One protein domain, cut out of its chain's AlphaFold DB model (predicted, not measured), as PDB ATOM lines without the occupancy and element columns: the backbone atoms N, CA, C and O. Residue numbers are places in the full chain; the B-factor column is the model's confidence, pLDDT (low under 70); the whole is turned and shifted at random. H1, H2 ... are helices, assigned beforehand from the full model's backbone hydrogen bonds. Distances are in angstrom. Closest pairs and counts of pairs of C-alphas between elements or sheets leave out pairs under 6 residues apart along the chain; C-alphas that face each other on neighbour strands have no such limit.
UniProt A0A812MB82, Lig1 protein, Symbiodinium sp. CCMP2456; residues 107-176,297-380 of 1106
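This is residues 107 to 176 and 297 to 380 of the 1106 residues of the protein "Lig1 protein" of Symbiodinium sp. CCMP2456 (UniProt A0A812MB82). Helices build two layers: the longest, H6, stands in a row with H5, H3 and H2, neighbours crossing at varied angles, and a second row of shorter helices, H8, H7 and H4, covers one side of it. Tiny H1 packs on H3, the long stretch of residues 311 to 333 follows H5 without a named element, and residues 137 to 142 stick out. The printed part has 154 residues, with eight named helices, H1 to H8 in order along the chain, and no named strand; its class is all helix. It is compact, with a radius of gyration of the C-alphas of 15.0 A, and rounded, spanning 37 by 36 by 32 A.

Find C-alpha 334 at (23.768, -36.297, -45.935); from there H6, residues 334 to 354, runs 30.1 A to C-alpha 354 at (42.186, -42.483, -22.974). H5 is residues 297 to 310, 19.7 A long; H3 is residues 143 to 161, 26.8 A; H2 is residues 123 to 135, 18.4 A. Look for the shorter helices H4 at residues 165 to 174, H7 at 358 to 366 and H8 at 371 to 377. H1 is residues 108 to 111, with C-alpha 108 at (15.602, -52.050, -37.394).

Start at the hub, H3, which touches H1, H2, H4 and H5. Its C-alpha at Ser 152 is 4.5 A from that of Ala 303 in H5, their closest pair, at a steep tilt of 52 degrees, the same way. H2 and H3 form a helical hairpin, at a shallow tilt of 11 degrees, opposite ways, closest at the C-alphas of Ile 133 and Met 147, 5.9 A apart. H1 touches H3 at residues 153 to 160 alone, with the C-alphas of Pro 108 and Leu 157 closest, 4.8 A apart. Move on to H5 and H6, another helical hairpin, with the C-alphas of Ala 305 and Glu 345 closest at 5.1 A and a steep tilt of 42 degrees. H8 touches H6, closest at the C-alphas of Gly 371 and Ala 347, 4.9 A apart. H7 touches H8, with the C-alphas of Ala 364 and Leu 374 closest at 6.4 A, and touches H4, with those of Asp 359 and Ile 167 closest at 6.2 A. H3 and H6 are apart. In the backbone, every O i to N i+4 pair is within hydrogen-bond range in H2, H3, H4, H5, H7 and H8, and 15 of 17 are in H6; H1 is too short for such a pair.

The C-alphas farthest apart, of Gly 138 and Ser 316, are 42.5 A apart. Residues 177 to 296 are not printed, and C-alphas 176 and 297 are 11.8 A apart across this cut. The links from H1 to H2 and from H5 to H6 are long. Look for low confidence, pLDDT under 70, at residues 138 to 142, 314 to 322 and 328 to 330; the mean of the printed part is 87.5.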
ATOM      1  N   ASP A 107      16.577 -50.878 -41.938       86.44
ATOM      2  CA  ASP A 107      15.742 -50.305 -40.871       86.44
ATOM      3  C   ASP A 107      15.461 -51.377 -39.791       86.44
ATOM      4  O   ASP A 107      14.824 -52.391 -40.101       86.44
ATOM      5  N   PRO A 108      15.896 -51.173 -38.527       87.62
ATOM      6  CA  PRO A 108      15.602 -52.050 -37.394       87.62
ATOM      7  C   PRO A 108      14.139 -52.481 -37.254       87.62
ATOM      8  O   PRO A 108      13.881 -53.628 -36.883       87.62
ATOM      9  N   LYS A 109      13.186 -51.598 -37.576       85.38
ATOM     10  CA  LYS A 109      11.743 -51.858 -37.421       85.38
ATOM     11  C   LYS A 109      11.259 -53.005 -38.299       85.38
ATOM     12  O   LYS A 109      10.343 -53.734 -37.933       85.38
ATOM     13  N   LEU A 110      11.927 -53.229 -39.431       86.44
ATOM     14  CA  LEU A 110      11.601 -54.313 -40.353       86.44
ATOM     15  C   LEU A 110      11.945 -55.706 -39.804       86.44
ATOM     16  O   LEU A 110      11.640 -56.682 -40.483       86.44
ATOM     17  N   ARG A 111      12.567 -55.831 -38.620       88.25
ATOM     18  CA  ARG A 111      12.860 -57.119 -37.956       88.25
ATOM     19  C   ARG A 111      12.195 -57.289 -36.583       88.25
ATOM     20  O   ARG A 111      12.566 -58.208 -35.857       88.25
ATOM     21  N   GLU A 112      11.213 -56.462 -36.220       84.38
ATOM     22  CA  GLU A 112      10.439 -56.632 -34.971       84.38
ATOM     23  C   GLU A 112       9.646 -57.956 -34.924       84.38
ATOM     24  O   GLU A 112       9.383 -58.488 -33.847       84.38
ATOM     25  N   ASP A 113       9.312 -58.518 -36.089       86.31
ATOM     26  CA  ASP A 113       8.704 -59.841 -36.269       86.31
ATOM     27  C   ASP A 113       9.659 -60.997 -35.915       86.31
ATOM     28  O   ASP A 113       9.244 -62.020 -35.371       86.31
ATOM     29  N   GLU A 114      10.951 -60.827 -36.196       87.75
ATOM     30  CA  GLU A 114      12.011 -61.791 -35.878       87.75
ATOM     31  C   GLU A 114      12.574 -61.596 -34.457       87.75
ATOM     32  O   GLU A 114      12.951 -62.568 -33.794       87.75
ATOM     33  N   PHE A 115      12.623 -60.343 -33.989       88.75
ATOM     34  CA  PHE A 115      13.200 -59.910 -32.712       88.75
ATOM     35  C   PHE A 115      12.272 -58.905 -32.002       88.75
ATOM     36  O   PHE A 115      12.506 -57.696 -32.067       88.75
ATOM     37  N   PRO A 116      11.225 -59.380 -31.300       87.12
ATOM     38  CA  PRO A 116      10.288 -58.501 -30.607       87.12
ATOM     39  C   PRO A 116      10.963 -57.701 -29.488       87.12
ATOM     40  O   PRO A 116      11.744 -58.245 -28.702       87.12
ATOM     41  N   VAL A 117      10.626 -56.415 -29.384       87.00
ATOM     42  CA  VAL A 117      11.275 -55.489 -28.446       87.00
ATOM     43  C   VAL A 117      11.086 -55.915 -26.983       87.00
ATOM     44  O   VAL A 117      10.024 -56.395 -26.577       87.00
ATOM     45  N   GLY A 118      12.134 -55.745 -26.174       84.31
ATOM     46  CA  GLY A 118      12.165 -56.114 -24.759       84.31
ATOM     47  C   GLY A 118      12.264 -57.623 -24.513       84.31
ATOM     48  O   GLY A 118      12.185 -58.065 -23.363       84.31
ATOM     49  N   LYS A 119      12.406 -58.443 -25.564       88.62
ATOM     50  CA  LYS A 119      12.665 -59.884 -25.446       88.62
ATOM     51  C   LYS A 119      14.168 -60.173 -25.590       88.62
ATOM     52  O   LYS A 119      14.846 -59.507 -26.368       88.62
ATOM     53  N   PRO A 120      14.709 -61.181 -24.875       90.06
ATOM     54  CA  PRO A 120      16.113 -61.571 -25.001       90.06
ATOM     55  C   PRO A 120      16.502 -61.934 -26.440       90.06
ATOM     56  O   PRO A 120      15.851 -62.777 -27.063       90.06
ATOM     57  N   VAL A 121      17.585 -61.347 -26.954       93.75
ATOM     58  CA  VAL A 121      17.989 -61.525 -28.354       93.75
ATOM     59  C   VAL A 121      18.672 -62.877 -28.548       93.75
ATOM     60  O   VAL A 121      19.610 -63.234 -27.831       93.75
ATOM     61  N   SER A 122      18.191 -63.641 -29.530       94.19
ATOM     62  CA  SER A 122      18.725 -64.957 -29.902       94.19
ATOM     63  C   SER A 122      20.172 -64.854 -30.399       94.19
ATOM     64  O   SER A 122      20.474 -63.980 -31.214       94.19
ATOM     65  N   LEU A 123      21.052 -65.768 -29.969       95.56
ATOM     66  CA  LEU A 123      22.456 -65.807 -30.414       95.56
ATOM     67  C   LEU A 123      22.553 -65.898 -31.946       95.56
ATOM     68  O   LEU A 123      23.441 -65.278 -32.523       95.56
ATOM     69  N   SER A 124      21.594 -66.574 -32.587       93.94
ATOM     70  CA  SER A 124      21.424 -66.647 -34.044       93.94
ATOM     71  C   SER A 124      21.517 -65.310 -34.803       93.94
ATOM     72  O   SER A 124      21.903 -65.306 -35.967       93.94
ATOM     73  N   LEU A 125      21.176 -64.165 -34.186       94.75
ATOM     74  CA  LEU A 125      21.388 -62.848 -34.813       94.75
ATOM     75  C   LEU A 125      22.882 -62.544 -34.975       94.75
ATOM     76  O   LEU A 125      23.334 -62.105 -36.030       94.75
ATOM     77  N   LEU A 126      23.634 -62.774 -33.901       95.56
ATOM     78  CA  LEU A 126      25.062 -62.522 -33.838       95.56
ATOM     79  C   LEU A 126      25.825 -63.565 -34.658       95.56
ATOM     80  O   LEU A 126      26.711 -63.190 -35.412       95.56
ATOM     81  N   SER A 127      25.471 -64.852 -34.578       95.25
ATOM     82  CA  SER A 127      26.144 -65.897 -35.362       95.25
ATOM     83  C   SER A 127      25.936 -65.727 -36.872       95.25
ATOM     84  O   SER A 127      26.907 -65.863 -37.615       95.25
ATOM     85  N   GLY A 128      24.744 -65.305 -37.316       94.31
ATOM     86  CA  GLY A 128      24.487 -64.928 -38.710       94.31
ATOM     87  C   GLY A 128      25.329 -63.729 -39.164       94.31
ATOM     88  O   GLY A 128      26.060 -63.831 -40.144       94.31
ATOM     89  N   ALA A 129      25.337 -62.632 -38.396       94.81
ATOM     90  CA  ALA A 129      26.174 -61.463 -38.694       94.81
ATOM     91  C   ALA A 129      27.682 -61.799 -38.724       94.81
ATOM     92  O   ALA A 129      28.442 -61.237 -39.514       94.81
ATOM     93  N   LEU A 130      28.131 -62.732 -37.877       94.50
ATOM     94  CA  LEU A 130      29.509 -63.224 -37.872       94.50
ATOM     95  C   LEU A 130      29.832 -64.140 -39.061       94.50
ATOM     96  O   LEU A 130      30.990 -64.168 -39.485       94.50
ATOM     97  N   LEU A 131      28.844 -64.861 -39.597       92.19
ATOM     98  CA  LEU A 131      28.977 -65.656 -40.817       92.19
ATOM     99  C   LEU A 131      29.070 -64.748 -42.049       92.19
ATOM    100  O   LEU A 131      30.040 -64.874 -42.790       92.19
ATOM    101  N   GLU A 132      28.174 -63.760 -42.190       91.19
ATOM    102  CA  GLU A 132      28.245 -62.720 -43.238       91.19
ATOM    103  C   GLU A 132      29.647 -62.063 -43.270       91.19
ATOM    104  O   GLU A 132      30.273 -61.924 -44.321       91.19
ATOM    105  N   ILE A 133      30.201 -61.721 -42.100       91.81
ATOM    106  CA  ILE A 133      31.543 -61.124 -41.969       91.81
ATOM    107  C   ILE A 133      32.684 -62.124 -42.263       91.81
ATOM    108  O   ILE A 133      33.761 -61.707 -42.703       91.81
ATOM    109  N   GLU A 134      32.497 -63.431 -42.048       88.50
ATOM    110  CA  GLU A 134      33.481 -64.446 -42.454       88.50
ATOM    111  C   GLU A 134      33.455 -64.705 -43.970       88.50
ATOM    112  O   GLU A 134      34.520 -64.881 -44.562       88.50
ATOM    113  N   GLU A 135      32.285 -64.661 -44.607       87.44
ATOM    114  CA  GLU A 135      32.112 -64.841 -46.058       87.44
ATOM    115  C   GLU A 135      32.641 -63.651 -46.876       87.44
ATOM    116  O   GLU A 135      33.169 -63.833 -47.972       87.44
ATOM    117  N   LEU A 136      32.654 -62.440 -46.307       84.88
ATOM    118  CA  LEU A 136      33.329 -61.265 -46.885       84.88
ATOM    119  C   LEU A 136      34.868 -61.394 -46.990       84.88
ATOM    120  O   LEU A 136      35.546 -60.446 -47.398       84.88
ATOM    121  N   LYS A 137      35.471 -62.531 -46.624       74.88
ATOM    122  CA  LYS A 137      36.926 -62.737 -46.674       74.88
ATOM    123  C   LYS A 137      37.386 -63.277 -48.017       74.88
ATOM    124  O   LYS A 137      37.111 -64.413 -48.373       74.88
ATOM    125  N   GLY A 138      38.192 -62.474 -48.708       64.12
ATOM    126  CA  GLY A 138      38.733 -62.810 -50.028       64.12
ATOM    127  C   GLY A 138      37.970 -62.160 -51.183       64.12
ATOM    128  O   GLY A 138      38.503 -62.100 -52.281       64.12
ATOM    129  N   SER A 139      36.806 -61.547 -50.932       66.62
ATOM    130  CA  SER A 139      36.008 -60.816 -51.937       66.62
ATOM    131  C   SER A 139      36.633 -59.499 -52.441       66.62
ATOM    132  O   SER A 139      36.021 -58.773 -53.221       66.62
ATOM    133  N   GLY A 140      37.859 -59.172 -52.017       59.81
ATOM    134  CA  GLY A 140      38.634 -58.040 -52.527       59.81
ATOM    135  C   GLY A 140      38.328 -56.680 -51.882       59.81
ATOM    136  O   GLY A 140      38.062 -56.566 -50.676       59.81
ATOM    137  N   LYS A 141      38.456 -55.617 -52.690       56.66
ATOM    138  CA  LYS A 141      38.335 -54.206 -52.282       56.66
ATOM    139  C   LYS A 141      36.876 -53.851 -51.958       56.66
ATOM    140  O   LYS A 141      36.133 -53.412 -52.823       56.66
ATOM    141  N   GLY A 142      36.481 -54.002 -50.695       64.06
ATOM    142  CA  GLY A 142      35.151 -53.597 -50.217       64.06
ATOM    143  C   GLY A 142      34.759 -54.228 -48.883       64.06
ATOM    144  O   GLY A 142      34.146 -53.567 -48.053       64.06
ATOM    145  N   SER A 143      35.225 -55.453 -48.630       78.06
ATOM    146  CA  SER A 143      34.983 -56.258 -47.417       78.06
ATOM    147  C   SER A 143      34.959 -55.479 -46.089       78.06
ATOM    148  O   SER A 143      34.023 -55.631 -45.307       78.06
ATOM    149  N   ARG A 144      35.932 -54.586 -45.833       84.06
ATOM    150  CA  ARG A 144      35.947 -53.741 -44.618       84.06
ATOM    151  C   ARG A 144      34.789 -52.732 -44.563       84.06
ATOM    152  O   ARG A 144      34.244 -52.544 -43.481       84.06
ATOM    153  N   LYS A 145      34.410 -52.102 -45.686       87.75
ATOM    154  CA  LYS A 145      33.269 -51.166 -45.750       87.75
ATOM    155  C   LYS A 145      31.971 -51.900 -45.386       87.75
ATOM    156  O   LYS A 145      31.266 -51.465 -44.480       87.75
ATOM    157  N   THR A 146      31.711 -53.051 -46.010       89.38
ATOM    158  CA  THR A 146      30.514 -53.867 -45.738       89.38
ATOM    159  C   THR A 146      30.497 -54.409 -44.306       89.38
ATOM    160  O   THR A 146      29.465 -54.346 -43.648       89.38
ATOM    161  N   MET A 147      31.642 -54.844 -43.764       91.69
ATOM    162  CA  MET A 147      31.765 -55.233 -42.351       91.69
ATOM    163  C   MET A 147      31.394 -54.084 -41.396       91.69
ATOM    164  O   MET A 147      30.669 -54.319 -40.431       91.69
ATOM    165  N   THR A 148      31.829 -52.842 -41.656       92.94
ATOM    166  CA  THR A 148      31.398 -51.679 -40.856       92.94
ATOM    167  C   THR A 148      29.881 -51.470 -40.944       92.94
ATOM    168  O   THR A 148      29.260 -51.198 -39.917       92.94
ATOM    169  N   VAL A 149      29.260 -51.641 -42.120       93.81
ATOM    170  CA  VAL A 149      27.795 -51.535 -42.298       93.81
ATOM    171  C   VAL A 149      27.052 -52.618 -41.504       93.81
ATOM    172  O   VAL A 149      26.193 -52.266 -40.698       93.81
ATOM    173  N   ILE A 150      27.435 -53.898 -41.631       95.38
ATOM    174  CA  ILE A 150      26.835 -55.026 -40.885       95.38
ATOM    175  C   ILE A 150      26.881 -54.769 -39.375       95.38
ATOM    176  O   ILE A 150      25.868 -54.899 -38.690       95.38
ATOM    177  N   LEU A 151      28.038 -54.355 -38.850       96.69
ATOM    178  CA  LEU A 151      28.212 -54.089 -37.419       96.69
ATOM    179  C   LEU A 151      27.427 -52.856 -36.954       96.69
ATOM    180  O   LEU A 151      26.810 -52.894 -35.892       96.69
ATOM    181  N   SER A 152      27.396 -51.789 -37.756       96.38
ATOM    182  CA  SER A 152      26.588 -50.599 -37.456       96.38
ATOM    183  C   SER A 152      25.103 -50.963 -37.400       96.38
ATOM    184  O   SER A 152      24.396 -50.570 -36.477       96.38
ATOM    185  N   ASN A 153      24.629 -51.766 -38.353       95.25
ATOM    186  CA  ASN A 153      23.241 -52.213 -38.445       95.25
ATOM    187  C   ASN A 153      22.860 -53.194 -37.328       95.25
ATOM    188  O   ASN A 153      21.766 -53.082 -36.778       95.25
ATOM    189  N   LEU A 154      23.776 -54.076 -36.919       96.44
ATOM    190  CA  LEU A 154      23.624 -54.926 -35.737       96.44
ATOM    191  C   LEU A 154      23.438 -54.082 -34.467       96.44
ATOM    192  O   LEU A 154      22.497 -54.319 -33.713       96.44
ATOM    193  N   PHE A 155      24.272 -53.061 -34.241       95.94
ATOM    194  CA  PHE A 155      24.115 -52.167 -33.087       95.94
ATOM    195  C   PHE A 155      22.843 -51.313 -33.161       95.94
ATOM    196  O   PHE A 155      22.172 -51.150 -32.145       95.94
ATOM    197  N   ARG A 156      22.456 -50.825 -34.348       93.38
ATOM    198  CA  ARG A 156      21.178 -50.119 -34.558       93.38
ATOM    199  C   ARG A 156      19.972 -51.008 -34.240       93.38
ATOM    200  O   ARG A 156      19.031 -50.538 -33.608       93.38
ATOM    201  N   LEU A 157      20.013 -52.288 -34.619       93.00
ATOM    202  CA  LEU A 157      18.977 -53.259 -34.262       93.00
ATOM    203  C   LEU A 157      18.952 -53.528 -32.753       93.00
ATOM    204  O   LEU A 157      17.882 -53.485 -32.155       93.00
ATOM    205  N   LEU A 158      20.109 -53.739 -32.120       92.94
ATOM    206  CA  LEU A 158      20.195 -53.958 -30.670       92.94
ATOM    207  C   LEU A 158      19.711 -52.749 -29.857       92.94
ATOM    208  O   LEU A 158      18.976 -52.944 -28.895       92.94
ATOM    209  N   MET A 159      20.035 -51.515 -30.261       91.12
ATOM    210  CA  MET A 159      19.466 -50.305 -29.647       91.12
ATOM    211  C   MET A 159      17.938 -50.252 -29.759       91.12
ATOM    212  O   MET A 159      17.285 -49.767 -28.843       91.12
ATOM    213  N   HIS A 160      17.364 -50.746 -30.858       88.12
ATOM    214  CA  HIS A 160      15.914 -50.754 -31.059       88.12
ATOM    215  C   HIS A 160      15.203 -51.835 -30.231       88.12
ATOM    216  O   HIS A 160      14.167 -51.562 -29.626       88.12
ATOM    217  N   VAL A 161      15.752 -53.056 -30.180       89.56
ATOM    218  CA  VAL A 161      15.056 -54.215 -29.585       89.56
ATOM    219  C   VAL A 161      15.455 -54.533 -28.142       89.56
ATOM    220  O   VAL A 161      14.602 -54.993 -27.386       89.56
ATOM    221  N   GLN A 162      16.720 -54.332 -27.750       90.25
ATOM    222  CA  GLN A 162      17.266 -54.776 -26.455       90.25
ATOM    223  C   GLN A 162      18.635 -54.107 -26.143       90.25
ATOM    224  O   GLN A 162      19.680 -54.760 -26.249       90.25
ATOM    225  N   PRO A 163      18.677 -52.813 -25.755       89.69
ATOM    226  CA  PRO A 163      19.928 -52.052 -25.602       89.69
ATOM    227  C   PRO A 163      20.980 -52.678 -24.674       89.69
ATOM    228  O   PRO A 163      22.182 -52.541 -24.897       89.69
ATOM    229  N   GLN A 164      20.550 -53.395 -23.638       89.69
ATOM    230  CA  GLN A 164      21.427 -54.053 -22.667       89.69
ATOM    231  C   GLN A 164      22.298 -55.168 -23.279       89.69
ATOM    232  O   GLN A 164      23.377 -55.455 -22.757       89.69
ATOM    233  N   ASP A 165      21.898 -55.746 -24.417       93.44
ATOM    234  CA  ASP A 165      22.682 -56.776 -25.110       93.44
ATOM    235  C   ASP A 165      23.852 -56.169 -25.925       93.44
ATOM    236  O   ASP A 165      24.713 -56.912 -26.407       93.44
ATOM    237  N   ILE A 166      23.958 -54.832 -26.044       94.88
ATOM    238  CA  ILE A 166      25.054 -54.144 -26.759       94.88
ATOM    239  C   ILE A 166      26.406 -54.400 -26.087       94.88
ATOM    240  O   ILE A 166      27.349 -54.777 -26.777       94.88
ATOM    241  N   ILE A 167      26.514 -54.253 -24.762       95.44
ATOM    242  CA  ILE A 167      27.781 -54.464 -24.031       95.44
ATOM    243  C   ILE A 167      28.251 -55.918 -24.192       95.44
ATOM    244  O   ILE A 167      29.402 -56.168 -24.552       95.44
ATOM    245  N   ALA A 168      27.339 -56.880 -24.016       96.19
ATOM    246  CA  ALA A 168      27.612 -58.298 -24.242       96.19
ATOM    247  C   ALA A 168      28.073 -58.575 -25.685       96.19
ATOM    248  O   ALA A 168      29.042 -59.302 -25.904       96.19
ATOM    249  N   THR A 169      27.425 -57.947 -26.668       96.88
ATOM    250  CA  THR A 169      27.786 -58.052 -28.088       96.88
ATOM    251  C   THR A 169      29.170 -57.466 -28.366       96.88
ATOM    252  O   THR A 169      29.992 -58.134 -28.984       96.88
ATOM    253  N   VAL A 170      29.476 -56.263 -27.872       96.50
ATOM    254  CA  VAL A 170      30.793 -55.614 -28.007       96.50
ATOM    255  C   VAL A 170      31.904 -56.505 -27.452       96.50
ATOM    256  O   VAL A 170      32.897 -56.739 -28.146       96.50
ATOM    257  N   TYR A 171      31.720 -57.067 -26.253       95.06
ATOM    258  CA  TYR A 171      32.702 -57.970 -25.653       95.06
ATOM    259  C   TYR A 171      32.876 -59.278 -26.435       95.06
ATOM    260  O   TYR A 171      34.011 -59.704 -26.652       95.06
ATOM    261  N   ILE A 172      31.793 -59.876 -26.947       94.81
ATOM    262  CA  ILE A 172      31.886 -61.045 -27.835       94.81
ATOM    263  C   ILE A 172      32.623 -60.689 -29.138       94.81
ATOM    264  O   ILE A 172      33.477 -61.456 -29.575       94.81
ATOM    265  N   LEU A 173      32.371 -59.522 -29.740       95.19
ATOM    266  CA  LEU A 173      32.988 -59.101 -31.008       95.19
ATOM    267  C   LEU A 173      34.498 -58.814 -30.892       95.19
ATOM    268  O   LEU A 173      35.243 -59.142 -31.818       95.19
ATOM    269  N   ILE A 174      34.974 -58.263 -29.765       92.38
ATOM    270  CA  ILE A 174      36.421 -58.193 -29.441       92.38
ATOM    271  C   ILE A 174      36.972 -59.505 -28.864       92.38
ATOM    272  O   ILE A 174      38.180 -59.630 -28.665       92.38
ATOM    273  N   ASN A 175      36.088 -60.467 -28.603       90.62
ATOM    274  CA  ASN A 175      36.358 -61.791 -28.066       90.62
ATOM    275  C   ASN A 175      37.000 -61.813 -26.666       90.62
ATOM    276  O   ASN A 175      37.978 -62.527 -26.426       90.62
ATOM    277  N   LYS A 176      36.436 -61.024 -25.748       91.25
ATOM    278  CA  LYS A 176      36.798 -60.943 -24.323       91.25
ATOM    279  C   LYS A 176      35.547 -61.095 -23.452       91.25
ATOM    280  O   LYS A 176      34.429 -61.110 -23.958       91.25
ATOM    281  N   ILE A 297      39.370 -53.581 -33.240       92.06
ATOM    282  CA  ILE A 297      38.811 -52.556 -32.337       92.06
ATOM    283  C   ILE A 297      38.518 -51.219 -33.062       92.06
ATOM    284  O   ILE A 297      37.412 -50.714 -32.893       92.06
ATOM    285  N   PRO A 298      39.385 -50.681 -33.949       92.56
ATOM    286  CA  PRO A 298      39.063 -49.482 -34.732       92.56
ATOM    287  C   PRO A 298      37.804 -49.596 -35.608       92.56
ATOM    288  O   PRO A 298      37.057 -48.631 -35.718       92.56
ATOM    289  N   THR A 299      37.542 -50.765 -36.206       93.25
ATOM    290  CA  THR A 299      36.313 -51.030 -36.977       93.25
ATOM    291  C   THR A 299      35.092 -51.099 -36.064       93.25
ATOM    292  O   THR A 299      34.030 -50.604 -36.426       93.25
ATOM    293  N   LEU A 300      35.240 -51.677 -34.870       95.50
ATOM    294  CA  LEU A 300      34.152 -51.774 -33.900       95.50
ATOM    295  C   LEU A 300      33.770 -50.401 -33.327       95.50
ATOM    296  O   LEU A 300      32.591 -50.081 -33.243       95.50
ATOM    297  N   LEU A 301      34.766 -49.571 -33.002       96.62
ATOM    298  CA  LEU A 301      34.581 -48.188 -32.549       96.62
ATOM    299  C   LEU A 301      33.949 -47.314 -33.642       96.62
ATOM    300  O   LEU A 301      33.035 -46.548 -33.350       96.62
ATOM    301  N   GLN A 302      34.367 -47.481 -34.902       95.88
ATOM    302  CA  GLN A 302      33.724 -46.848 -36.057       95.88
ATOM    303  C   GLN A 302      32.254 -47.284 -36.203       95.88
ATOM    304  O   GLN A 302      31.377 -46.440 -36.363       95.88
ATOM    305  N   ALA A 303      31.969 -48.586 -36.106       96.75
ATOM    306  CA  ALA A 303      30.609 -49.112 -36.214       96.75
ATOM    307  C   ALA A 303      29.694 -48.652 -35.065       96.75
ATOM    308  O   ALA A 303      28.523 -48.361 -35.300       96.75
ATOM    309  N   LEU A 304      30.222 -48.528 -33.841       96.56
ATOM    310  CA  LEU A 304      29.516 -47.901 -32.718       96.56
ATOM    311  C   LEU A 304      29.242 -46.419 -33.013       96.56
ATOM    312  O   LEU A 304      28.088 -45.999 -32.976       96.56
ATOM    313  N   ALA A 305      30.262 -45.639 -33.377       96.12
ATOM    314  CA  ALA A 305      30.109 -44.219 -33.699       96.12
ATOM    315  C   ALA A 305      29.062 -43.972 -34.797       96.12
ATOM    316  O   ALA A 305      28.224 -43.081 -34.669       96.12
ATOM    317  N   TYR A 306      29.054 -44.786 -35.856       95.19
ATOM    318  CA  TYR A 306      28.054 -44.686 -36.919       95.19
ATOM    319  C   TYR A 306      26.671 -45.148 -36.456       95.19
ATOM    320  O   TYR A 306      25.690 -44.479 -36.765       95.19
ATOM    321  N   ALA A 307      26.563 -46.229 -35.677       94.62
ATOM    322  CA  ALA A 307      25.282 -46.670 -35.130       94.62
ATOM    323  C   ALA A 307      24.617 -45.577 -34.278       94.62
ATOM    324  O   ALA A 307      23.473 -45.221 -34.552       94.62
ATOM    325  N   PHE A 308      25.342 -45.002 -33.314       92.75
ATOM    326  CA  PHE A 308      24.833 -43.954 -32.419       92.75
ATOM    327  C   PHE A 308      24.610 -42.604 -33.131       92.75
ATOM    328  O   PHE A 308      23.667 -41.885 -32.795       92.75
ATOM    329  N   THR A 309      25.398 -42.264 -34.161       92.00
ATOM    330  CA  THR A 309      25.139 -41.068 -34.986       92.00
ATOM    331  C   THR A 309      23.919 -41.234 -35.891       92.00
ATOM    332  O   THR A 309      23.178 -40.267 -36.067       92.00
ATOM    333  N   LEU A 310      23.676 -42.420 -36.461       90.25
ATOM    334  CA  LEU A 310      22.524 -42.669 -37.339       90.25
ATOM    335  C   LEU A 310      21.237 -42.977 -36.574       90.25
ATOM    336  O   LEU A 310      20.149 -42.707 -37.074       90.25
ATOM    337  N   THR A 311      21.319 -43.563 -35.385       88.75
ATOM    338  CA  THR A 311      20.161 -43.985 -34.593       88.75
ATOM    339  C   THR A 311      20.350 -43.513 -33.161       88.75
ATOM    340  O   THR A 311      21.180 -44.041 -32.427       88.75
ATOM    341  N   LYS A 312      19.599 -42.477 -32.778       84.44
ATOM    342  CA  LYS A 312      19.758 -41.840 -31.469       84.44
ATOM    343  C   LYS A 312      19.079 -42.693 -30.387       84.44
ATOM    344  O   LYS A 312      17.894 -42.992 -30.555       84.44
ATOM    345  N   PRO A 313      19.775 -43.053 -29.292       80.56
ATOM    346  CA  PRO A 313      19.152 -43.708 -28.150       80.56
ATOM    347  C   PRO A 313      18.215 -42.745 -27.410       80.56
ATOM    348  O   PRO A 313      18.426 -41.529 -27.371       80.56
ATOM    349  N   GLY A 314      17.164 -43.311 -26.828       66.44
ATOM    350  CA  GLY A 314      16.137 -42.571 -26.112       66.44
ATOM    351  C   GLY A 314      16.488 -42.283 -24.657       66.44
ATOM    352  O   GLY A 314      17.098 -43.107 -23.984       66.44
ATOM    353  N   LYS A 315      16.004 -41.149 -24.129       56.94
ATOM    354  CA  LYS A 315      16.106 -40.813 -22.692       56.94
ATOM    355  C   LYS A 315      15.263 -41.719 -21.776       56.94
ATOM    356  O   LYS A 315      15.373 -41.622 -20.560       56.94
ATOM    357  N   SER A 316      14.406 -42.564 -22.346       49.72
ATOM    358  CA  SER A 316      13.595 -43.558 -21.644       49.72
ATOM    359  C   SER A 316      13.776 -44.934 -22.289       49.72
ATOM    360  O   SER A 316      13.959 -45.053 -23.500       49.72
ATOM    361  N   CYS A 317      13.741 -45.985 -21.472       45.50
ATOM    362  CA  CYS A 317      14.033 -47.353 -21.897       45.50
ATOM    363  C   CYS A 317      12.852 -47.982 -22.664       45.50
ATOM    364  O   CYS A 317      12.079 -48.750 -22.096       45.50
ATOM    365  N   GLY A 318      12.703 -47.665 -23.953       50.81
ATOM    366  CA  GLY A 318      11.695 -48.278 -24.824       50.81
ATOM    367  C   GLY A 318      11.846 -47.918 -26.312       50.81
ATOM    368  O   GLY A 318      12.479 -46.913 -26.638       50.81
ATOM    369  N   PRO A 319      11.238 -48.698 -27.229       49.97
ATOM    370  CA  PRO A 319      11.452 -48.565 -28.678       49.97
ATOM    371  C   PRO A 319      10.969 -47.231 -29.244       49.97
ATOM    372  O   PRO A 319      11.585 -46.676 -30.148       49.97
ATOM    373  N   ALA A 320       9.889 -46.676 -28.686       50.88
ATOM    374  CA  ALA A 320       9.332 -45.392 -29.110       50.88
ATOM    375  C   ALA A 320      10.286 -44.200 -28.886       50.88
ATOM    376  O   ALA A 320      10.034 -43.115 -29.404       50.88
ATOM    377  N   ALA A 321      11.366 -44.391 -28.123       57.53
ATOM    378  CA  ALA A 321      12.364 -43.366 -27.846       57.53
ATOM    379  C   ALA A 321      13.620 -43.474 -28.742       57.53
ATOM    380  O   ALA A 321      14.484 -42.600 -28.669       57.53
ATOM    381  N   VAL A 322      13.728 -44.512 -29.585       68.50
ATOM    382  CA  VAL A 322      14.878 -44.766 -30.471       68.50
ATOM    383  C   VAL A 322      14.531 -44.384 -31.912       68.50
ATOM    384  O   VAL A 322      13.578 -44.900 -32.496       68.50
ATOM    385  N   THR A 323      15.319 -43.482 -32.506       73.31
ATOM    386  CA  THR A 323      14.990 -42.867 -33.807       73.31
ATOM    387  C   THR A 323      16.144 -42.967 -34.797       73.31
ATOM    388  O   THR A 323      17.213 -42.396 -34.566       73.31
ATOM    389  N   ASP A 324      15.911 -43.630 -35.936       82.44
ATOM    390  CA  ASP A 324      16.776 -43.544 -37.118       82.44
ATOM    391  C   ASP A 324      16.638 -42.161 -37.768       82.44
ATOM    392  O   ASP A 324      15.577 -41.788 -38.268       82.44
ATOM    393  N   ARG A 325      17.733 -41.405 -37.771       83.69
ATOM    394  CA  ARG A 325      17.811 -40.014 -38.232       83.69
ATOM    395  C   ARG A 325      17.875 -39.893 -39.756       83.69
ATOM    396  O   ARG A 325      17.900 -38.781 -40.268       83.69
ATOM    397  N   ARG A 326      17.894 -41.006 -40.495       81.44
ATOM    398  CA  ARG A 326      17.854 -41.041 -41.970       81.44
ATOM    399  C   ARG A 326      16.422 -41.100 -42.518       81.44
ATOM    400  O   ARG A 326      16.209 -40.921 -43.720       81.44
ATOM    401  N   HIS A 327      15.437 -41.377 -41.662       73.44
ATOM    402  CA  HIS A 327      14.052 -41.670 -42.036       73.44
ATOM    403  C   HIS A 327      13.049 -40.879 -41.170       73.44
ATOM    404  O   HIS A 327      13.410 -40.269 -40.168       73.44
ATOM    405  N   GLY A 328      11.773 -40.865 -41.571       69.19
ATOM    406  CA  GLY A 328      10.718 -40.118 -40.873       69.19
ATOM    407  C   GLY A 328      10.710 -38.605 -41.146       69.19
ATOM    408  O   GLY A 328      11.382 -38.111 -42.053       69.19
ATOM    409  N   GLN A 329       9.896 -37.872 -40.377       58.28
ATOM    410  CA  GLN A 329       9.670 -36.427 -40.561       58.28
ATOM    411  C   GLN A 329      10.866 -35.567 -40.120       58.28
ATOM    412  O   GLN A 329      11.173 -34.579 -40.776       58.28
ATOM    413  N   ALA A 330      11.571 -35.971 -39.059       67.38
ATOM    414  CA  ALA A 330      12.770 -35.301 -38.545       67.38
ATOM    415  C   ALA A 330      14.074 -35.932 -39.083       67.38
ATOM    416  O   ALA A 330      15.065 -36.048 -38.359       67.38
ATOM    417  N   LYS A 331      14.056 -36.395 -40.341       80.75
ATOM    418  CA  LYS A 331      15.256 -36.908 -41.013       80.75
ATOM    419  C   LYS A 331      16.276 -35.786 -41.224       80.75
ATOM    420  O   LYS A 331      15.901 -34.654 -41.521       80.75
ATOM    421  N   LEU A 332      17.553 -36.130 -41.153       82.44
ATOM    422  CA  LEU A 332      18.670 -35.251 -41.484       82.44
ATOM    423  C   LEU A 332      19.219 -35.588 -42.872       82.44
ATOM    424  O   LEU A 332      19.117 -36.722 -43.351       82.44
ATOM    425  N   SER A 333      19.790 -34.588 -43.530       84.00
ATOM    426  CA  SER A 333      20.457 -34.735 -44.820       84.00
ATOM    427  C   SER A 333      21.846 -35.373 -44.687       84.00
ATOM    428  O   SER A 333      22.446 -35.413 -43.612       84.00
ATOM    429  N   ALA A 334      22.387 -35.825 -45.822       83.38
ATOM    430  CA  ALA A 334      23.768 -36.297 -45.935       83.38
ATOM    431  C   ALA A 334      24.777 -35.273 -45.379       83.38
ATOM    432  O   ALA A 334      25.637 -35.623 -44.575       83.38
ATOM    433  N   ALA A 335      24.608 -33.997 -45.748       86.06
ATOM    434  CA  ALA A 335      25.487 -32.898 -45.356       86.06
ATOM    435  C   ALA A 335      25.460 -32.591 -43.847       86.06
ATOM    436  O   ALA A 335      26.434 -32.074 -43.312       86.06
ATOM    437  N   GLU A 336      24.373 -32.927 -43.148       87.31
ATOM    438  CA  GLU A 336      24.279 -32.784 -41.691       87.31
ATOM    439  C   GLU A 336      24.843 -34.006 -40.955       87.31
ATOM    440  O   GLU A 336      25.465 -33.858 -39.901       87.31
ATOM    441  N   LEU A 337      24.622 -35.215 -41.482       87.81
ATOM    442  CA  LEU A 337      25.045 -36.466 -40.846       87.81
ATOM    443  C   LEU A 337      26.535 -36.764 -41.046       87.81
ATOM    444  O   LEU A 337      27.166 -37.277 -40.124       87.81
ATOM    445  N   GLU A 338      27.121 -36.427 -42.193       90.81
ATOM    446  CA  GLU A 338      28.520 -36.753 -42.497       90.81
ATOM    447  C   GLU A 338      29.536 -36.078 -41.550       90.81
ATOM    448  O   GLU A 338      30.352 -36.803 -40.967       90.81
ATOM    449  N   PRO A 339      29.463 -34.761 -41.253       91.81
ATOM    450  CA  PRO A 339      30.335 -34.138 -40.252       91.81
ATOM    451  C   PRO A 339      30.148 -34.733 -38.848       91.81
ATOM    452  O   PRO A 339      31.118 -34.910 -38.109       91.81
ATOM    453  N   GLN A 340      28.913 -35.106 -38.488       91.62
ATOM    454  CA  GLN A 340      28.616 -35.766 -37.210       91.62
ATOM    455  C   GLN A 340      29.208 -37.181 -37.141       91.62
ATOM    456  O   GLN A 340      29.681 -37.588 -36.083       91.62
ATOM    457  N   MET A 341      29.229 -37.928 -38.249       93.00
ATOM    458  CA  MET A 341      29.875 -39.244 -38.320       93.00
ATOM    459  C   MET A 341      31.392 -39.133 -38.149       93.00
ATOM    460  O   MET A 341      31.963 -39.911 -37.387       93.00
ATOM    461  N   ILE A 342      32.032 -38.153 -38.799       94.06
ATOM    462  CA  ILE A 342      33.476 -37.884 -38.666       94.06
ATOM    463  C   ILE A 342      33.817 -37.494 -37.219       94.06
ATOM    464  O   ILE A 342      34.706 -38.089 -36.607       94.06
ATOM    465  N   SER A 343      33.079 -36.534 -36.653       94.88
ATOM    466  CA  SER A 343      33.282 -36.045 -35.284       94.88
ATOM    467  C   SER A 343      33.068 -37.144 -34.234       94.88
ATOM    468  O   SER A 343      33.918 -37.336 -33.363       94.88
ATOM    469  N   MET A 344      31.984 -37.920 -34.347       94.94
ATOM    470  CA  MET A 344      31.696 -39.014 -33.417       94.94
ATOM    471  C   MET A 344      32.709 -40.158 -33.543       94.94
ATOM    472  O   MET A 344      33.121 -40.709 -32.527       94.94
ATOM    473  N   GLU A 345      33.167 -40.507 -34.752       95.81
ATOM    474  CA  GLU A 345      34.213 -41.525 -34.909       95.81
ATOM    475  C   GLU A 345      35.526 -41.088 -34.244       95.81
ATOM    476  O   GLU A 345      36.144 -41.889 -33.536       95.81
ATOM    477  N   ALA A 346      35.939 -39.830 -34.420       94.81
ATOM    478  CA  ALA A 346      37.121 -39.288 -33.754       94.81
ATOM    479  C   ALA A 346      36.974 -39.320 -32.220       94.81
ATOM    480  O   ALA A 346      37.848 -39.854 -31.533       94.81
ATOM    481  N   ALA A 347      35.844 -38.835 -31.695       95.88
ATOM    482  CA  ALA A 347      35.563 -38.803 -30.262       95.88
ATOM    483  C   ALA A 347      35.524 -40.206 -29.634       95.88
ATOM    484  O   ALA A 347      36.210 -40.446 -28.646       95.88
ATOM    485  N   VAL A 348      34.799 -41.162 -30.229       96.81
ATOM    486  CA  VAL A 348      34.702 -42.550 -29.733       96.81
ATOM    487  C   VAL A 348      36.065 -43.255 -29.753       96.81
ATOM    488  O   VAL A 348      36.391 -44.001 -28.828       96.81
ATOM    489  N   ARG A 349      36.902 -43.001 -30.770       95.56
ATOM    490  CA  ARG A 349      38.272 -43.547 -30.850       95.56
ATOM    491  C   ARG A 349      39.210 -42.969 -29.793       95.56
ATOM    492  O   ARG A 349      40.017 -43.717 -29.239       95.56
ATOM    493  N   GLN A 350      39.128 -41.665 -29.535       93.81
ATOM    494  CA  GLN A 350      39.950 -40.999 -28.526       93.81
ATOM    495  C   GLN A 350      39.496 -41.382 -27.111       93.81
ATOM    496  O   GLN A 350      40.325 -41.854 -26.340       93.81
ATOM    497  N   ALA A 351      38.192 -41.318 -26.823       95.44
ATOM    498  CA  ALA A 351      37.589 -41.763 -25.565       95.44
ATOM    499  C   ALA A 351      38.012 -43.193 -25.189       95.44
ATOM    500  O   ALA A 351      38.462 -43.433 -24.074       95.44
ATOM    501  N   PHE A 352      37.963 -44.144 -26.132       95.50
ATOM    502  CA  PHE A 352      38.424 -45.513 -25.872       95.50
ATOM    503  C   PHE A 352      39.948 -45.637 -25.688       95.50
ATOM    504  O   PHE A 352      40.424 -46.598 -25.089       95.50
ATOM    505  N   SER A 353      40.741 -44.709 -26.226       93.81
ATOM    506  CA  SER A 353      42.203 -44.757 -26.091       93.81
ATOM    507  C   SER A 353      42.677 -44.128 -24.775       93.81
ATOM    508  O   SER A 353      43.610 -44.649 -24.164       93.81
ATOM    509  N   GLU A 354      42.006 -43.069 -24.311       94.00
ATOM    510  CA  GLU A 354      42.186 -42.483 -22.974       94.00
ATOM    511  C   GLU A 354      41.611 -43.389 -21.870       94.00
ATOM    512  O   GLU A 354      42.276 -43.619 -20.862       94.00
ATOM    513  N   MET A 355      40.418 -43.957 -22.082       93.94
ATOM    514  CA  MET A 355      39.740 -44.868 -21.155       93.94
ATOM    515  C   MET A 355      39.234 -46.138 -21.883       93.94
ATOM    516  O   MET A 355      38.083 -46.183 -22.329       93.94
ATOM    517  N   PRO A 356      40.040 -47.214 -21.983       94.19
ATOM    518  CA  PRO A 356      39.672 -48.464 -22.662       94.19
ATOM    519  C   PRO A 356      38.713 -49.349 -21.843       94.19
ATOM    520  O   PRO A 356      38.996 -50.512 -21.549       94.19
ATOM    521  N   ASN A 357      37.547 -48.805 -21.494       94.62
ATOM    522  CA  ASN A 357      36.447 -49.497 -20.830       94.62
ATOM    523  C   ASN A 357      35.181 -49.401 -21.699       94.62
ATOM    524  O   ASN A 357      34.653 -48.311 -21.924       94.62
ATOM    525  N   PHE A 358      34.688 -50.539 -22.202       94.81
ATOM    526  CA  PHE A 358      33.523 -50.541 -23.091       94.81
ATOM    527  C   PHE A 358      32.200 -50.298 -22.357       94.81
ATOM    528  O   PHE A 358      31.302 -49.706 -22.945       94.81
ATOM    529  N   ASP A 359      32.075 -50.700 -21.094       93.94
ATOM    530  CA  ASP A 359      30.856 -50.528 -20.298       93.94
ATOM    531  C   ASP A 359      30.547 -49.033 -20.085       93.94
ATOM    532  O   ASP A 359      29.447 -48.577 -20.396       93.94
ATOM    533  N   LYS A 360      31.547 -48.244 -19.662       93.94
ATOM    534  CA  LYS A 360      31.469 -46.781 -19.522       93.94
ATOM    535  C   LYS A 360      31.260 -46.082 -20.868       93.94
ATOM    536  O   LYS A 360      30.407 -45.204 -20.958       93.94
ATOM    537  N   LEU A 361      31.997 -46.479 -21.911       95.44
ATOM    538  CA  LEU A 361      31.869 -45.892 -23.251       95.44
ATOM    539  C   LEU A 361      30.463 -46.105 -23.837       95.44
ATOM    540  O   LEU A 361      29.861 -45.166 -24.353       95.44
ATOM    541  N   VAL A 362      29.921 -47.323 -23.737       94.56
ATOM    542  CA  VAL A 362      28.569 -47.638 -24.219       94.56
ATOM    543  C   VAL A 362      27.506 -46.971 -23.347       94.56
ATOM    544  O   VAL A 362      26.534 -46.468 -23.900       94.56
ATOM    545  N   ALA A 363      27.685 -46.882 -22.024       93.25
ATOM    546  CA  ALA A 363      26.769 -46.135 -21.156       93.25
ATOM    547  C   ALA A 363      26.701 -44.643 -21.537       93.25
ATOM    548  O   ALA A 363      25.614 -44.122 -21.782       93.25
ATOM    549  N   ALA A 364      27.850 -43.979 -21.693       93.06
ATOM    550  CA  ALA A 364      27.920 -42.570 -22.086       93.06
ATOM    551  C   ALA A 364      27.343 -42.305 -23.495       93.06
ATOM    552  O   ALA A 364      26.744 -41.254 -23.733       93.06
ATOM    553  N   LEU A 365      27.466 -43.265 -24.420       92.56
ATOM    554  CA  LEU A 365      26.800 -43.221 -25.728       92.56
ATOM    555  C   LEU A 365      25.279 -43.438 -25.620       92.56
ATOM    556  O   LEU A 365      24.519 -42.722 -26.271       92.56
ATOM    557  N   MET A 366      24.818 -44.367 -24.773       91.06
ATOM    558  CA  MET A 366      23.393 -44.634 -24.514       91.06
ATOM    559  C   MET A 366      22.662 -43.453 -23.858       91.06
ATOM    560  O   MET A 366      21.473 -43.272 -24.101       91.06
ATOM    561  N   GLU A 367      23.366 -42.602 -23.110       89.06
ATOM    562  CA  GLU A 367      22.850 -41.316 -22.612       89.06
ATOM    563  C   GLU A 367      22.605 -40.278 -23.734       89.06
ATOM    564  O   GLU A 367      22.011 -39.224 -23.498       89.06
ATOM    565  N   GLY A 368      23.029 -40.567 -24.972       86.00
ATOM    566  CA  GLY A 368      22.787 -39.731 -26.151       86.00
ATOM    567  C   GLY A 368      23.692 -38.499 -26.248       86.00
ATOM    568  O   GLY A 368      23.276 -37.497 -26.842       86.00
ATOM    569  N   ARG A 369      24.891 -38.570 -25.652       87.38
ATOM    570  CA  ARG A 369      25.924 -37.520 -25.659       87.38
ATOM    571  C   ARG A 369      26.492 -37.272 -27.057       87.38
ATOM    572  O   ARG A 369      26.602 -38.188 -27.869       87.38
ATOM    573  N   ASP A 370      26.891 -36.032 -27.320       87.56
ATOM    574  CA  ASP A 370      27.751 -35.690 -28.455       87.56
ATOM    575  C   ASP A 370      29.229 -36.027 -28.170       87.56
ATOM    576  O   ASP A 370      29.610 -36.349 -27.041       87.56
ATOM    577  N   GLY A 371      30.078 -35.928 -29.198       88.50
ATOM    578  CA  GLY A 371      31.500 -36.262 -29.096       88.50
ATOM    579  C   GLY A 371      32.303 -35.397 -28.113       88.50
ATOM    580  O   GLY A 371      33.294 -35.877 -27.568       88.50
ATOM    581  N   SER A 372      31.885 -34.159 -27.832       90.19
ATOM    582  CA  SER A 372      32.575 -33.291 -26.866       90.19
ATOM    583  C   SER A 372      32.241 -33.679 -25.423       90.19
ATOM    584  O   SER A 372      33.148 -33.844 -24.607       90.19
ATOM    585  N   SER A 373      30.963 -33.941 -25.126       91.25
ATOM    586  CA  SER A 373      30.539 -34.440 -23.812       91.25
ATOM    587  C   SER A 373      31.042 -35.865 -23.550       91.25
ATOM    588  O   SER A 373      31.391 -36.201 -22.417       91.25
ATOM    589  N   LEU A 374      31.156 -36.693 -24.596       93.19
ATOM    590  CA  LEU A 374      31.754 -38.026 -24.505       93.19
ATOM    591  C   LEU A 374      33.219 -37.961 -24.042       93.19
ATOM    592  O   LEU A 374      33.601 -38.707 -23.146       93.19
ATOM    593  N   LEU A 375      34.020 -37.046 -24.596       92.56
ATOM    594  CA  LEU A 375      35.431 -36.869 -24.224       92.56
ATOM    595  C   LEU A 375      35.635 -36.267 -22.827       92.56
ATOM    596  O   LEU A 375      36.693 -36.457 -22.235       92.56
ATOM    597  N   GLN A 376      34.642 -35.566 -22.276       90.44
ATOM    598  CA  GLN A 376      34.685 -35.101 -20.885       90.44
ATOM    599  C   GLN A 376      34.489 -36.267 -19.900       90.44
ATOM    600  O   GLN A 376      35.226 -36.375 -18.921       90.44
ATOM    601  N   VAL A 377      33.528 -37.159 -20.172       91.12
ATOM    602  CA  VAL A 377      33.165 -38.285 -19.287       91.12
ATOM    603  C   VAL A 377      34.088 -39.496 -19.453       91.12
ATOM    604  O   VAL A 377      34.417 -40.163 -18.473       91.12
ATOM    605  N   CYS A 378      34.530 -39.783 -20.676       92.94
ATOM    606  CA  CYS A 378      35.439 -40.885 -21.002       92.94
ATOM    607  C   CYS A 378      36.898 -40.409 -21.142       92.94
ATOM    608  O   CYS A 378      37.604 -40.816 -22.064       92.94
ATOM    609  N   SER A 379      37.327 -39.535 -20.232       91.19
ATOM    610  CA  SER A 379      38.698 -39.029 -20.111       91.19
ATOM    611  C   SER A 379      39.600 -39.973 -19.296       91.19
ATOM    612  O   SER A 379      39.136 -40.911 -18.644       91.19
ATOM    613  N   ILE A 380      40.914 -39.742 -19.328       93.75
ATOM    614  CA  ILE A 380      41.895 -40.445 -18.482       93.75
ATOM    615  C   ILE A 380      41.488 -40.456 -16.988       93.75
ATOM    616  O   ILE A 380      41.107 -39.435 -16.425       93.75
TER     617      ILE A 380